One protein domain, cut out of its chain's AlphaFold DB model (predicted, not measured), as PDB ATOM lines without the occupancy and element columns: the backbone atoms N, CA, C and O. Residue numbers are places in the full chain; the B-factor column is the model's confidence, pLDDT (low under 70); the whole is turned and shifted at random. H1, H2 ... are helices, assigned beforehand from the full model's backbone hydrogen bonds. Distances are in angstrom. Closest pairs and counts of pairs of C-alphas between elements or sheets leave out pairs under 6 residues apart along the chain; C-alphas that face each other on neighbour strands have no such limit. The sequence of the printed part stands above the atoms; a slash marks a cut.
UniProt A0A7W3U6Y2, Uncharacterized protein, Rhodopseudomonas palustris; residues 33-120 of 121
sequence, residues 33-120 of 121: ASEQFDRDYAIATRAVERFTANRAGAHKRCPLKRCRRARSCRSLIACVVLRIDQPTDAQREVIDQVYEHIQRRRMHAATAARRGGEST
ATOM      1  N   ALA A  33     166.908 117.192 154.322       89.31
ATOM      2  CA  ALA A  33     167.305 118.129 153.278       89.31
ATOM      3  C   ALA A  33     167.591 117.406 151.952       89.31
ATOM      4  O   ALA A  33     167.140 117.877 150.907       89.31
ATOM      5  N   SER A  34     168.251 116.247 151.993       91.31
ATOM      6  CA  SER A  34     168.526 115.404 150.826       91.31
ATOM      7  C   SER A  34     167.236 114.867 150.192       91.31
ATOM      8  O   SER A  34     166.975 115.110 149.014       91.31
ATOM      9  N   GLU A  35     166.330 114.286 150.980       93.44
ATOM     10  CA  GLU A  35     165.019 113.839 150.488       93.44
ATOM     11  C   GLU A  35     164.180 114.987 149.911       93.44
ATOM     12  O   GLU A  35     163.325 114.807 149.032       93.44
ATOM     13  N   GLN A  36     164.335 116.189 150.468       91.62
ATOM     14  CA  GLN A  36     163.636 117.368 149.981       91.62
ATOM     15  C   GLN A  36     164.227 117.856 148.654       91.62
ATOM     16  O   GLN A  36     163.456 118.203 147.754       91.62
ATOM     17  N   PHE A  37     165.553 117.828 148.517       90.44
ATOM     18  CA  PHE A  37     166.245 118.079 147.259       90.44
ATOM     19  C   PHE A  37     165.733 117.134 146.167       90.44
ATOM     20  O   PHE A  37     165.221 117.614 145.156       90.44
ATOM     21  N   ASP A  38     165.740 115.821 146.408       92.38
ATOM     22  CA  ASP A  38     165.316 114.818 145.421       92.38
ATOM     23  C   ASP A  38     163.875 115.038 144.952       92.38
ATOM     24  O   ASP A  38     163.565 114.992 143.755       92.38
ATOM     25  N   ARG A  39     162.968 115.331 145.891       91.69
ATOM     26  CA  ARG A  39     161.563 115.612 145.572       91.69
ATOM     27  C   ARG A  39     161.404 116.868 144.728       91.69
ATOM     28  O   ARG A  39     160.659 116.845 143.746       91.69
ATOM     29  N   ASP A  40     162.055 117.960 145.111       92.88
ATOM     30  CA  ASP A  40     161.925 119.233 144.399       92.88
ATOM     31  C   ASP A  40     162.598 119.172 143.024       92.88
ATOM     32  O   ASP A  40     162.031 119.665 142.046       92.88
ATOM     33  N   TYR A  41     163.741 118.495 142.919       92.00
ATOM     34  CA  TYR A  41     164.424 118.265 141.652       92.00
ATOM     35  C   TYR A  41     163.562 117.420 140.708       92.00
ATOM     36  O   TYR A  41     163.314 117.817 139.571       92.00
ATOM     37  N   ALA A  42     162.959 116.329 141.196       90.38
ATOM     38  CA  ALA A  42     162.029 115.521 140.405       90.38
ATOM     39  C   ALA A  42     160.799 116.317 139.926       90.38
ATOM     40  O   ALA A  42     160.292 116.094 138.822       90.38
ATOM     41  N   ILE A  43     160.293 117.255 140.735       90.56
ATOM     42  CA  ILE A  43     159.212 118.165 140.328       90.56
ATOM     43  C   ILE A  43     159.694 119.106 139.217       90.56
ATOM     44  O   ILE A  43     158.967 119.296 138.235       90.56
ATOM     45  N   ALA A  44     160.898 119.666 139.342       92.12
ATOM     46  CA  ALA A  44     161.494 120.545 138.343       92.12
ATOM     47  C   ALA A  44     161.707 119.823 137.002       92.12
ATOM     48  O   ALA A  44     161.223 120.298 135.971       92.12
ATOM     49  N   THR A  45     162.293 118.621 137.011       90.56
ATOM     50  CA  THR A  45     162.447 117.774 135.817       90.56
ATOM     51  C   THR A  45     161.103 117.523 135.140       90.56
ATOM     52  O   THR A  45     160.938 117.788 133.948       90.56
ATOM     53  N   ARG A  46     160.081 117.125 135.907       88.44
ATOM     54  CA  ARG A  46     158.724 116.893 135.383       88.44
ATOM     55  C   ARG A  46     158.088 118.153 134.789       88.44
ATOM     56  O   ARG A  46     157.292 118.070 133.848       88.44
ATOM     57  N   ALA A  47     158.385 119.332 135.328       89.06
ATOM     58  CA  ALA A  47     157.902 120.584 134.758       89.06
ATOM     59  C   ALA A  47     158.504 120.822 133.363       89.06
ATOM     60  O   ALA A  47     157.764 121.151 132.428       89.06
ATOM     61  N   VAL A  48     159.806 120.572 133.201       89.00
ATOM     62  CA  VAL A  48     160.521 120.695 131.920       89.00
ATOM     63  C   VAL A  48     160.059 119.652 130.904       89.00
ATOM     64  O   VAL A  48     159.771 119.999 129.755       89.00
ATOM     65  N   GLU A  49     159.885 118.396 131.310       87.12
ATOM     66  CA  GLU A  49     159.316 117.341 130.458       87.12
ATOM     67  C   GLU A  49     157.933 117.742 129.934       87.12
ATOM     68  O   GLU A  49     157.655 117.684 128.733       87.12
ATOM     69  N   ARG A  50     157.060 118.238 130.823       86.31
ATOM     70  CA  ARG A  50     155.718 118.697 130.445       86.31
ATOM     71  C   ARG A  50     155.784 119.872 129.476       86.31
ATOM     72  O   ARG A  50     155.002 119.907 128.523       86.31
ATOM     73  N   PHE A  51     156.665 120.836 129.721       87.12
ATOM     74  CA  PHE A  51     156.854 121.984 128.839       87.12
ATOM     75  C   PHE A  51     157.287 121.532 127.439       87.12
ATOM     76  O   PHE A  51     156.649 121.894 126.446       87.12
ATOM     77  N   THR A  52     158.287 120.657 127.366       85.62
ATOM     78  CA  THR A  52     158.787 120.074 126.114       85.62
ATOM     79  C   THR A  52     157.690 119.316 125.371       85.62
ATOM     80  O   THR A  52     157.444 119.567 124.189       85.62
ATOM     81  N   ALA A  53     156.953 118.448 126.065       85.25
ATOM     82  CA  ALA A  53     155.847 117.685 125.494       85.25
ATOM     83  C   ALA A  53     154.724 118.588 124.953       85.25
ATOM     84  O   ALA A  53     154.126 118.300 123.911       85.25
ATOM     85  N   ASN A  54     154.435 119.699 125.636       86.69
ATOM     86  CA  ASN A  54     153.472 120.696 125.172       86.69
ATOM     87  C   ASN A  54     153.950 121.400 123.906       86.69
ATOM     88  O   ASN A  54     153.182 121.481 122.945       86.69
ATOM     89  N   ARG A  55     155.210 121.846 123.885       86.69
ATOM     90  CA  ARG A  55     155.826 122.511 122.731       86.69
ATOM     91  C   ARG A  55     155.870 121.595 121.506       86.69
ATOM     92  O   ARG A  55     155.553 122.034 120.409       86.69
ATOM     93  N   ALA A  56     156.143 120.306 121.705       85.00
ATOM     94  CA  ALA A  56     156.103 119.279 120.662       85.00
ATOM     95  C   ALA A  56     154.673 118.879 120.227       85.00
ATOM     96  O   ALA A  56     154.496 117.976 119.408       85.00
ATOM     97  N   GLY A  57     153.624 119.494 120.790       87.06
ATOM     98  CA  GLY A  57     152.234 119.195 120.440       87.06
ATOM     99  C   GLY A  57     151.803 117.776 120.808       87.06
ATOM    100  O   GLY A  57     150.880 117.222 120.210       87.06
ATOM    101  N   ALA A  58     152.458 117.155 121.783       84.56
ATOM    102  CA  ALA A  58     152.314 115.727 122.008       84.56
ATOM    103  C   ALA A  58     150.961 115.328 122.618       84.56
ATOM    104  O   ALA A  58     150.513 114.190 122.474       84.56
ATOM    105  N   HIS A  59     150.239 116.300 123.180       86.31
ATOM    106  CA  HIS A  59     148.832 116.161 123.539       86.31
ATOM    107  C   HIS A  59     147.968 115.671 122.364       86.31
ATOM    108  O   HIS A  59     146.996 114.967 122.614       86.31
ATOM    109  N   LYS A  60     148.324 115.972 121.104       85.88
ATOM    110  CA  LYS A  60     147.598 115.522 119.900       85.88
ATOM    111  C   LYS A  60     147.592 113.997 119.755       85.88
ATOM    112  O   LYS A  60     146.592 113.436 119.325       85.88
ATOM    113  N   ARG A  61     148.687 113.343 120.158       83.00
ATOM    114  CA  ARG A  61     148.882 111.881 120.108       83.00
ATOM    115  C   ARG A  61     148.578 111.185 121.439       83.00
ATOM    116  O   ARG A  61     148.583 109.965 121.513       83.00
ATOM    117  N   CYS A  62     148.314 111.947 122.501       83.94
ATOM    118  CA  CYS A  62     148.036 111.389 123.821       83.94
ATOM    119  C   CYS A  62     146.707 110.610 123.806       83.94
ATOM    120  O   CYS A  62     145.706 111.166 123.343       83.94
ATOM    121  N   PRO A  63     146.642 109.381 124.363       81.69
ATOM    122  CA  PRO A  63     145.413 108.585 124.405       81.69
ATOM    123  C   PRO A  63     144.328 109.215 125.290       81.69
ATOM    124  O   PRO A  63     143.132 109.022 125.051       81.69
ATOM    125  N   LEU A  64     144.701 110.069 126.247       85.12
ATOM    126  CA  LEU A  64     143.741 110.727 127.123       85.12
ATOM    127  C   LEU A  64     142.983 111.880 126.454       85.12
ATOM    128  O   LEU A  64     143.552 112.921 126.112       85.12
ATOM    129  N   LYS A  65     141.649 111.756 126.418       86.56
ATOM    130  CA  LYS A  65     140.724 112.800 125.931       86.56
ATOM    131  C   LYS A  65     140.935 114.152 126.627       86.56
ATOM    132  O   LYS A  65     140.876 115.185 125.965       86.56
ATOM    133  N   ARG A  66     141.219 114.156 127.938       87.00
ATOM    134  CA  ARG A  66     141.442 115.392 128.713       87.00
ATOM    135  C   ARG A  66     142.631 116.211 128.202       87.00
ATOM    136  O   ARG A  66     142.515 117.425 128.103       87.00
ATOM    137  N   CYS A  67     143.731 115.560 127.820       87.31
ATOM    138  CA  CYS A  67     144.921 116.247 127.319       87.31
ATOM    139  C   CYS A  67     144.676 116.830 125.921       87.31
ATOM    140  O   CYS A  67     145.028 117.980 125.664       87.31
ATOM    141  N   ARG A  68     143.994 116.074 125.044       87.62
ATOM    142  CA  ARG A  68     143.579 116.561 123.717       87.62
ATOM    143  C   ARG A  68     142.689 117.800 123.820       87.62
ATOM    144  O   ARG A  68     142.979 118.810 123.190       87.62
ATOM    145  N   ARG A  69     141.646 117.746 124.660       91.06
ATOM    146  CA  ARG A  69     140.721 118.872 124.891       91.06
ATOM    147  C   ARG A  69     141.423 120.090 125.481       91.06
ATOM    148  O   ARG A  69     141.225 121.196 125.000       91.06
ATOM    149  N   ALA A  70     142.277 119.879 126.479       90.06
ATOM    150  CA  ALA A  70     143.027 120.953 127.120       90.06
ATOM    151  C   ALA A  70     144.172 121.508 126.255       90.06
ATOM    152  O   ALA A  70     144.875 122.406 126.720       90.06
ATOM    153  N   ARG A  71     144.416 120.937 125.062       88.50
ATOM    154  CA  ARG A  71     145.541 121.261 124.165       88.50
ATOM    155  C   ARG A  71     146.893 121.294 124.895       88.50
ATOM    156  O   ARG A  71     147.778 122.078 124.577       88.50
ATOM    157  N   SER A  72     147.022 120.458 125.926       87.75
ATOM    158  CA  SER A  72     148.151 120.442 126.858       87.75
ATOM    159  C   SER A  72     148.241 119.104 127.593       87.75
ATOM    160  O   SER A  72     147.240 118.446 127.887       87.75
ATOM    161  N   CYS A  73     149.462 118.692 127.909       85.06
ATOM    162  CA  CYS A  73     149.786 117.521 128.703       85.06
ATOM    163  C   CYS A  73     149.517 117.820 130.183       85.06
ATOM    164  O   CYS A  73     150.206 118.624 130.808       85.06
ATOM    165  N   ARG A  74     148.494 117.168 130.750       79.31
ATOM    166  CA  ARG A  74     148.060 117.375 132.146       79.31
ATOM    167  C   ARG A  74     148.695 116.418 133.149       79.31
ATOM    168  O   ARG A  74     148.667 116.689 134.342       79.31
ATOM    169  N   SER A  75     149.261 115.310 132.687       71.06
ATOM    170  CA  SER A  75     150.005 114.356 133.508       71.06
ATOM    171  C   SER A  75     151.017 113.638 132.629       71.06
ATOM    172  O   SER A  75     150.646 113.156 131.562       71.06
ATOM    173  N   LEU A  76     152.266 113.565 133.082       63.88
ATOM    174  CA  LEU A  76     153.328 112.837 132.384       63.88
ATOM    175  C   LEU A  76     153.104 111.328 132.407       63.88
ATOM    176  O   LEU A  76     153.427 110.655 131.443       63.88
ATOM    177  N   ILE A  77     152.449 110.807 133.451       63.75
ATOM    178  CA  ILE A  77     152.102 109.379 133.544       63.75
ATOM    179  C   ILE A  77     151.245 108.949 132.344       63.75
ATOM    180  O   ILE A  77     151.315 107.813 131.897       63.75
ATOM    181  N   ALA A  78     150.435 109.865 131.808       60.69
ATOM    182  CA  ALA A  78     149.482 109.545 130.754       60.69
ATOM    183  C   ALA A  78     149.777 110.200 129.396       60.69
ATOM    184  O   ALA A  78     149.182 109.843 128.376       60.69
ATOM    185  N   CYS A  79     150.676 111.177 129.369       65.44
ATOM    186  CA  CYS A  79     151.254 111.705 128.147       65.44
ATOM    187  C   CYS A  79     152.565 110.952 127.925       65.44
ATOM    188  O   CYS A  79     153.562 111.313 128.532       65.44
ATOM    189  N   VAL A  80     152.529 109.912 127.081       58.25
ATOM    190  CA  VAL A  80     153.643 109.007 126.698       58.25
ATOM    191  C   VAL A  80     154.751 109.747 125.934       58.25
ATOM    192  O   VAL A  80     155.071 109.444 124.791       58.25
ATOM    193  N   VAL A  81     155.246 110.845 126.483       60.75
ATOM    194  CA  VAL A  81     155.972 111.840 125.714       60.75
ATOM    195  C   VAL A  81     157.124 112.323 126.568       60.75
ATOM    196  O   VAL A  81     156.955 113.223 127.381       60.75
ATOM    197  N   LEU A  82     158.283 111.727 126.300       63.34
ATOM    198  CA  LEU A  82     159.600 112.222 126.684       63.34
ATOM    199  C   LEU A  82     159.822 112.215 128.195       63.34
ATOM    200  O   LEU A  82     159.788 113.254 128.848       63.34
ATOM    201  N   ARG A  83     160.093 111.018 128.724       71.25
ATOM    202  CA  ARG A  83     160.947 110.944 129.906       71.25
ATOM    203  C   ARG A  83     162.335 111.414 129.503       71.25
ATOM    204  O   ARG A  83     162.858 110.971 128.481       71.25
ATOM    205  N   ILE A  84     162.875 112.352 130.260       73.62
ATOM    206  CA  ILE A  84     164.253 112.789 130.118       73.62
ATOM    207  C   ILE A  84     165.068 111.902 131.056       73.62
ATOM    208  O   ILE A  84     165.196 112.200 132.238       73.62
ATOM    209  N   ASP A  85     165.586 110.791 130.532       76.00
ATOM    210  CA  ASP A  85     166.455 109.905 131.320       76.00
ATOM    211  C   ASP A  85     167.815 110.576 131.590       76.00
ATOM    212  O   ASP A  85     168.376 110.448 132.675       76.00
ATOM    213  N   GLN A  86     168.317 111.349 130.620       81.94
ATOM    214  CA  GLN A  86     169.484 112.218 130.773       81.94
ATOM    215  C   GLN A  86     169.194 113.589 130.148       81.94
ATOM    216  O   GLN A  86     169.047 113.680 128.926       81.94
ATOM    217  N   PRO A  87     169.085 114.658 130.956       84.81
ATOM    218  CA  PRO A  87     168.875 115.998 130.430       84.81
ATOM    219  C   PRO A  87     170.089 116.470 129.634       84.81
ATOM    220  O   PRO A  87     171.230 116.255 130.045       84.81
ATOM    221  N   THR A  88     169.849 117.159 128.518       89.44
ATOM    222  CA  THR A  88     170.899 117.951 127.863       89.44
ATOM    223  C   THR A  88     171.323 119.105 128.769       89.44
ATOM    224  O   THR A  88     170.572 119.494 129.659       89.44
ATOM    225  N   ASP A  89     172.483 119.711 128.533       91.56
ATOM    226  CA  ASP A  89     172.966 120.800 129.399       91.56
ATOM    227  C   ASP A  89     172.012 122.002 129.413       91.56
ATOM    228  O   ASP A  89     171.694 122.530 130.474       91.56
ATOM    229  N   ALA A  90     171.422 122.335 128.261       88.75
ATOM    230  CA  ALA A  90     170.366 123.344 128.184       88.75
ATOM    231  C   ALA A  90     169.106 122.949 128.980       88.75
ATOM    232  O   ALA A  90     168.422 123.803 129.535       88.75
ATOM    233  N   GLN A  91     168.763 121.658 129.039       89.44
ATOM    234  CA  GLN A  91     167.654 121.190 129.872       89.44
ATOM    235  C   GLN A  91     168.014 121.220 131.357       89.44
ATOM    236  O   GLN A  91     167.149 121.587 132.146       89.44
ATOM    237  N   ARG A  92     169.254 120.875 131.738       92.88
ATOM    238  CA  ARG A  92     169.733 120.980 133.127       92.88
ATOM    239  C   ARG A  92     169.614 122.410 133.629       92.88
ATOM    240  O   ARG A  92     168.983 122.616 134.653       92.88
ATOM    241  N   GLU A  93     170.078 123.384 132.851       94.19
ATOM    242  CA  GLU A  93     169.989 124.800 133.221       94.19
ATOM    243  C   GLU A  93     168.540 125.231 133.502       94.19
ATOM    244  O   GLU A  93     168.248 125.887 134.501       94.19
ATOM    245  N   VAL A  94     167.592 124.808 132.661       93.25
ATOM    246  CA  VAL A  94     166.168 125.106 132.883       93.25
ATOM    247  C   VAL A  94     165.623 124.365 134.109       93.25
ATOM    248  O   VAL A  94     164.819 124.933 134.851       93.25
ATOM    249  N   ILE A  95     166.027 123.112 134.342       93.12
ATOM    250  CA  ILE A  95     165.642 122.353 135.542       93.12
ATOM    251  C   ILE A  95     166.143 123.075 136.796       93.12
ATOM    252  O   ILE A  95     165.354 123.272 137.718       93.12
ATOM    253  N   ASP A  96     167.392 123.534 136.801       93.81
ATOM    254  CA  ASP A  96     168.006 124.239 137.925       93.81
ATOM    255  C   ASP A  96     167.276 125.561 138.211       93.81
ATOM    256  O   ASP A  96     166.887 125.819 139.350       93.81
ATOM    257  N   GLN A  97     166.938 126.342 137.179       94.94
ATOM    258  CA  GLN A  97     166.132 127.562 137.336       94.94
ATOM    259  C   GLN A  97     164.740 127.282 137.930       94.94
ATOM    260  O   GLN A  97     164.237 128.038 138.774       94.94
ATOM    261  N   VAL A  98     164.082 126.201 137.495       94.00
ATOM    262  CA  VAL A  98     162.780 125.792 138.043       94.00
ATOM    263  C   VAL A  98     162.930 125.322 139.491       94.00
ATOM    264  O   VAL A  98     162.104 125.683 140.333       94.00
ATOM    265  N   TYR A  99     163.979 124.565 139.802       94.44
ATOM    266  CA  TYR A  99     164.305 124.123 141.153       94.44
ATOM    267  C   TYR A  99     164.542 125.315 142.093       94.44
ATOM    268  O   TYR A  99     163.890 125.417 143.134       94.44
ATOM    269  N   GLU A 100     165.362 126.291 141.701       94.56
ATOM    270  CA  GLU A 100     165.582 127.527 142.462       94.56
ATOM    271  C   GLU A 100     164.286 128.311 142.687       94.56
ATOM    272  O   GLU A 100     164.065 128.911 143.745       94.56
ATOM    273  N   HIS A 101     163.396 128.335 141.693       94.62
ATOM    274  CA  HIS A 101     162.090 128.961 141.842       94.62
ATOM    275  C   HIS A 101     161.226 128.239 142.888       94.62
ATOM    276  O   HIS A 101     160.581 128.897 143.710       94.62
ATOM    277  N   ILE A 102     161.234 126.904 142.907       92.88
ATOM    278  CA  ILE A 102     160.548 126.099 143.928       92.88
ATOM    279  C   ILE A 102     161.126 126.397 145.318       92.88
ATOM    280  O   ILE A 102     160.356 126.690 146.238       92.88
ATOM    281  N   GLN A 103     162.455 126.410 145.456       93.06
ATOM    282  CA  GLN A 103     163.131 126.705 146.723       93.06
ATOM    283  C   GLN A 103     162.781 128.098 147.246       93.06
ATOM    284  O   GLN A 103     162.355 128.246 148.394       93.06
ATOM    285  N   ARG A 104     162.840 129.126 146.391       93.25
ATOM    286  CA  ARG A 104     162.437 130.491 146.766       93.25
ATOM    287  C   ARG A 104     160.992 130.551 147.241       93.25
ATOM    288  O   ARG A 104     160.711 131.172 148.262       93.25
ATOM    289  N   ARG A 105     160.063 129.888 146.547       91.44
ATOM    290  CA  ARG A 105     158.650 129.859 146.962       91.44
ATOM    291  C   ARG A 105     158.455 129.193 148.321       91.44
ATOM    292  O   ARG A 105     157.669 129.704 149.115       91.44
ATOM    293  N   ARG A 106     159.169 128.102 148.606       87.69
ATOM    294  CA  ARG A 106     159.146 127.451 149.926       87.69
ATOM    295  C   ARG A 106     159.709 128.361 151.008       87.69
ATOM    296  O   ARG A 106     159.064 128.524 152.037       87.69
ATOM    297  N   MET A 107     160.847 129.002 150.754       90.75
ATOM    298  CA  MET A 107     161.437 129.971 151.676       90.75
ATOM    299  C   MET A 107     160.456 131.115 151.971       90.75
ATOM    300  O   MET A 107     160.212 131.428 153.132       90.75
ATOM    301  N   HIS A 108     159.837 131.705 150.946       91.62
ATOM    302  CA  HIS A 108     158.828 132.748 151.138       91.62
ATOM    303  C   HIS A 108     157.627 132.252 151.949       91.62
ATOM    304  O   HIS A 108     157.179 132.963 152.845       91.62
ATOM    305  N   ALA A 109     157.135 131.040 151.681       88.12
ATOM    306  CA  ALA A 109     156.047 130.441 152.448       88.12
ATOM    307  C   ALA A 109     156.437 130.205 153.919       88.12
ATOM    308  O   ALA A 109     155.658 130.527 154.811       88.12
ATOM    309  N   ALA A 110     157.652 129.718 154.184       88.31
ATOM    310  CA  ALA A 110     158.168 129.515 155.537       88.31
ATOM    311  C   ALA A 110     158.324 130.842 156.297       88.31
ATOM    312  O   ALA A 110     157.902 130.955 157.447       88.31
ATOM    313  N   THR A 111     158.868 131.874 155.646       88.50
ATOM    314  CA  THR A 111     158.986 133.221 156.222       88.50
ATOM    315  C   THR A 111     157.615 133.836 156.499       88.50
ATOM    316  O   THR A 111     157.417 134.438 157.552       88.50
ATOM    317  N   ALA A 112     156.652 133.670 155.588       85.75
ATOM    318  CA  ALA A 112     155.288 134.152 155.781       85.75
ATOM    319  C   ALA A 112     154.585 133.434 156.944       85.75
ATOM    320  O   ALA A 112     153.933 134.092 157.748       85.75
ATOM    321  N   ALA A 113     154.765 132.117 157.079       82.31
ATOM    322  CA  ALA A 113     154.209 131.344 158.189       82.31
ATOM    323  C   ALA A 113     154.763 131.796 159.551       82.31
ATOM    324  O   ALA A 113     153.998 131.935 160.500       82.31
ATOM    325  N   ARG A 114     156.069 132.096 159.639       79.44
ATOM    326  CA  ARG A 114     156.688 132.638 160.864       79.44
ATOM    327  C   ARG A 114     156.103 133.999 161.249       79.44
ATOM    328  O   ARG A 114     155.664 134.167 162.379       79.44
ATOM    329  N   ARG A 115     155.998 134.918 160.283       73.25
ATOM    330  CA  ARG A 115     155.405 136.252 160.499       73.25
ATOM    331  C   ARG A 115     153.919 136.193 160.866       73.25
ATOM    332  O   ARG A 115     153.453 136.998 161.662       73.25
ATOM    333  N   GLY A 116     153.176 135.251 160.282       69.25
ATOM    334  CA  GLY A 116     151.768 135.018 160.607       69.25
ATOM    335  C   GLY A 116     151.566 134.457 162.017       69.25
ATOM    336  O   GLY A 116     150.597 134.827 162.667       69.25
ATOM    337  N   GLY A 117     152.497 133.627 162.501       58.94
ATOM    338  CA  GLY A 117     152.495 133.112 163.874       58.94
ATOM    339  C   GLY A 117     152.851 134.164 164.929       58.94
ATOM    340  O   GLY A 117     152.246 134.174 165.996       58.94
ATOM    341  N   GLU A 118     153.763 135.092 164.616       56.66
ATOM    342  CA  GLU A 118     154.119 136.228 165.490       56.66
ATOM    343  C   GLU A 118     153.005 137.278 165.630       56.66
ATOM    344  O   GLU A 118     153.010 138.030 166.593       56.66
ATOM    345  N   SER A 119     152.034 137.344 164.709       52.88
ATOM    346  CA  SER A 119     150.864 138.238 164.845       52.88
ATOM    347  C   SER A 119     149.722 137.648 165.682       52.88
ATOM    348  O   SER A 119     148.714 138.318 165.890       52.88
ATOM    349  N   THR A 120     149.844 136.395 166.127       49.00
ATOM    350  CA  THR A 120     148.810 135.682 166.900       49.00
ATOM    351  C   THR A 120     149.260 135.273 168.307       49.00
ATOM    352  O   THR A 120     148.538 134.526 168.967       49.00
TER     353      THR A 120
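Overview. This is residues 33 to 120 of the 121 residues of an uncharacterized protein of Rhodopseudomonas palustris (UniProt A0A7W3U6Y2). Two long helices, H1 and H3, cross as a lopsided X, H3 meeting the middle of H1 with its first half; the short H2 sits among loops off the last residues of H1. Residues 104 to 120, mostly H3, stick out as an arm. The printed part has 88 residues with three named helices, H1, H2, H3 in chain order, and no named strand: all helix. It is loose, radius of gyration of the C-alphas 16.5 A, spanning 52 by 31 by 20 A.

Arrangement. H1, residues 33 to 55, touches H3, residues 89 to 118, with residues 40 to 48 alone; the closest C-alphas, of Ala 44 and Ile 95, are 5.3 A apart. They run opposite ways at a steep tilt of 55 degrees. H2, residues 65 to 69, is apart from both. In H1, H2 and H3 every O i to N i+4 pair is within hydrogen-bond range.

Along the chain. H1 begins at C-alpha 33 (167.305, 118.129, 153.278) and measures 32.9 A, H2 6.2 A. H3 measures 43.5 A, ending at C-alpha 118 (154.119, 136.228, 165.490).

Size, cuts and confidence. The farthest C-alphas, of Arg 61 and Thr 120, are 52.5 A apart. The printed part has no cut. The link from H2 to H3 is long, 19 residues. pLDDT is under 70 at residues 76 to 82 and 116 to 120.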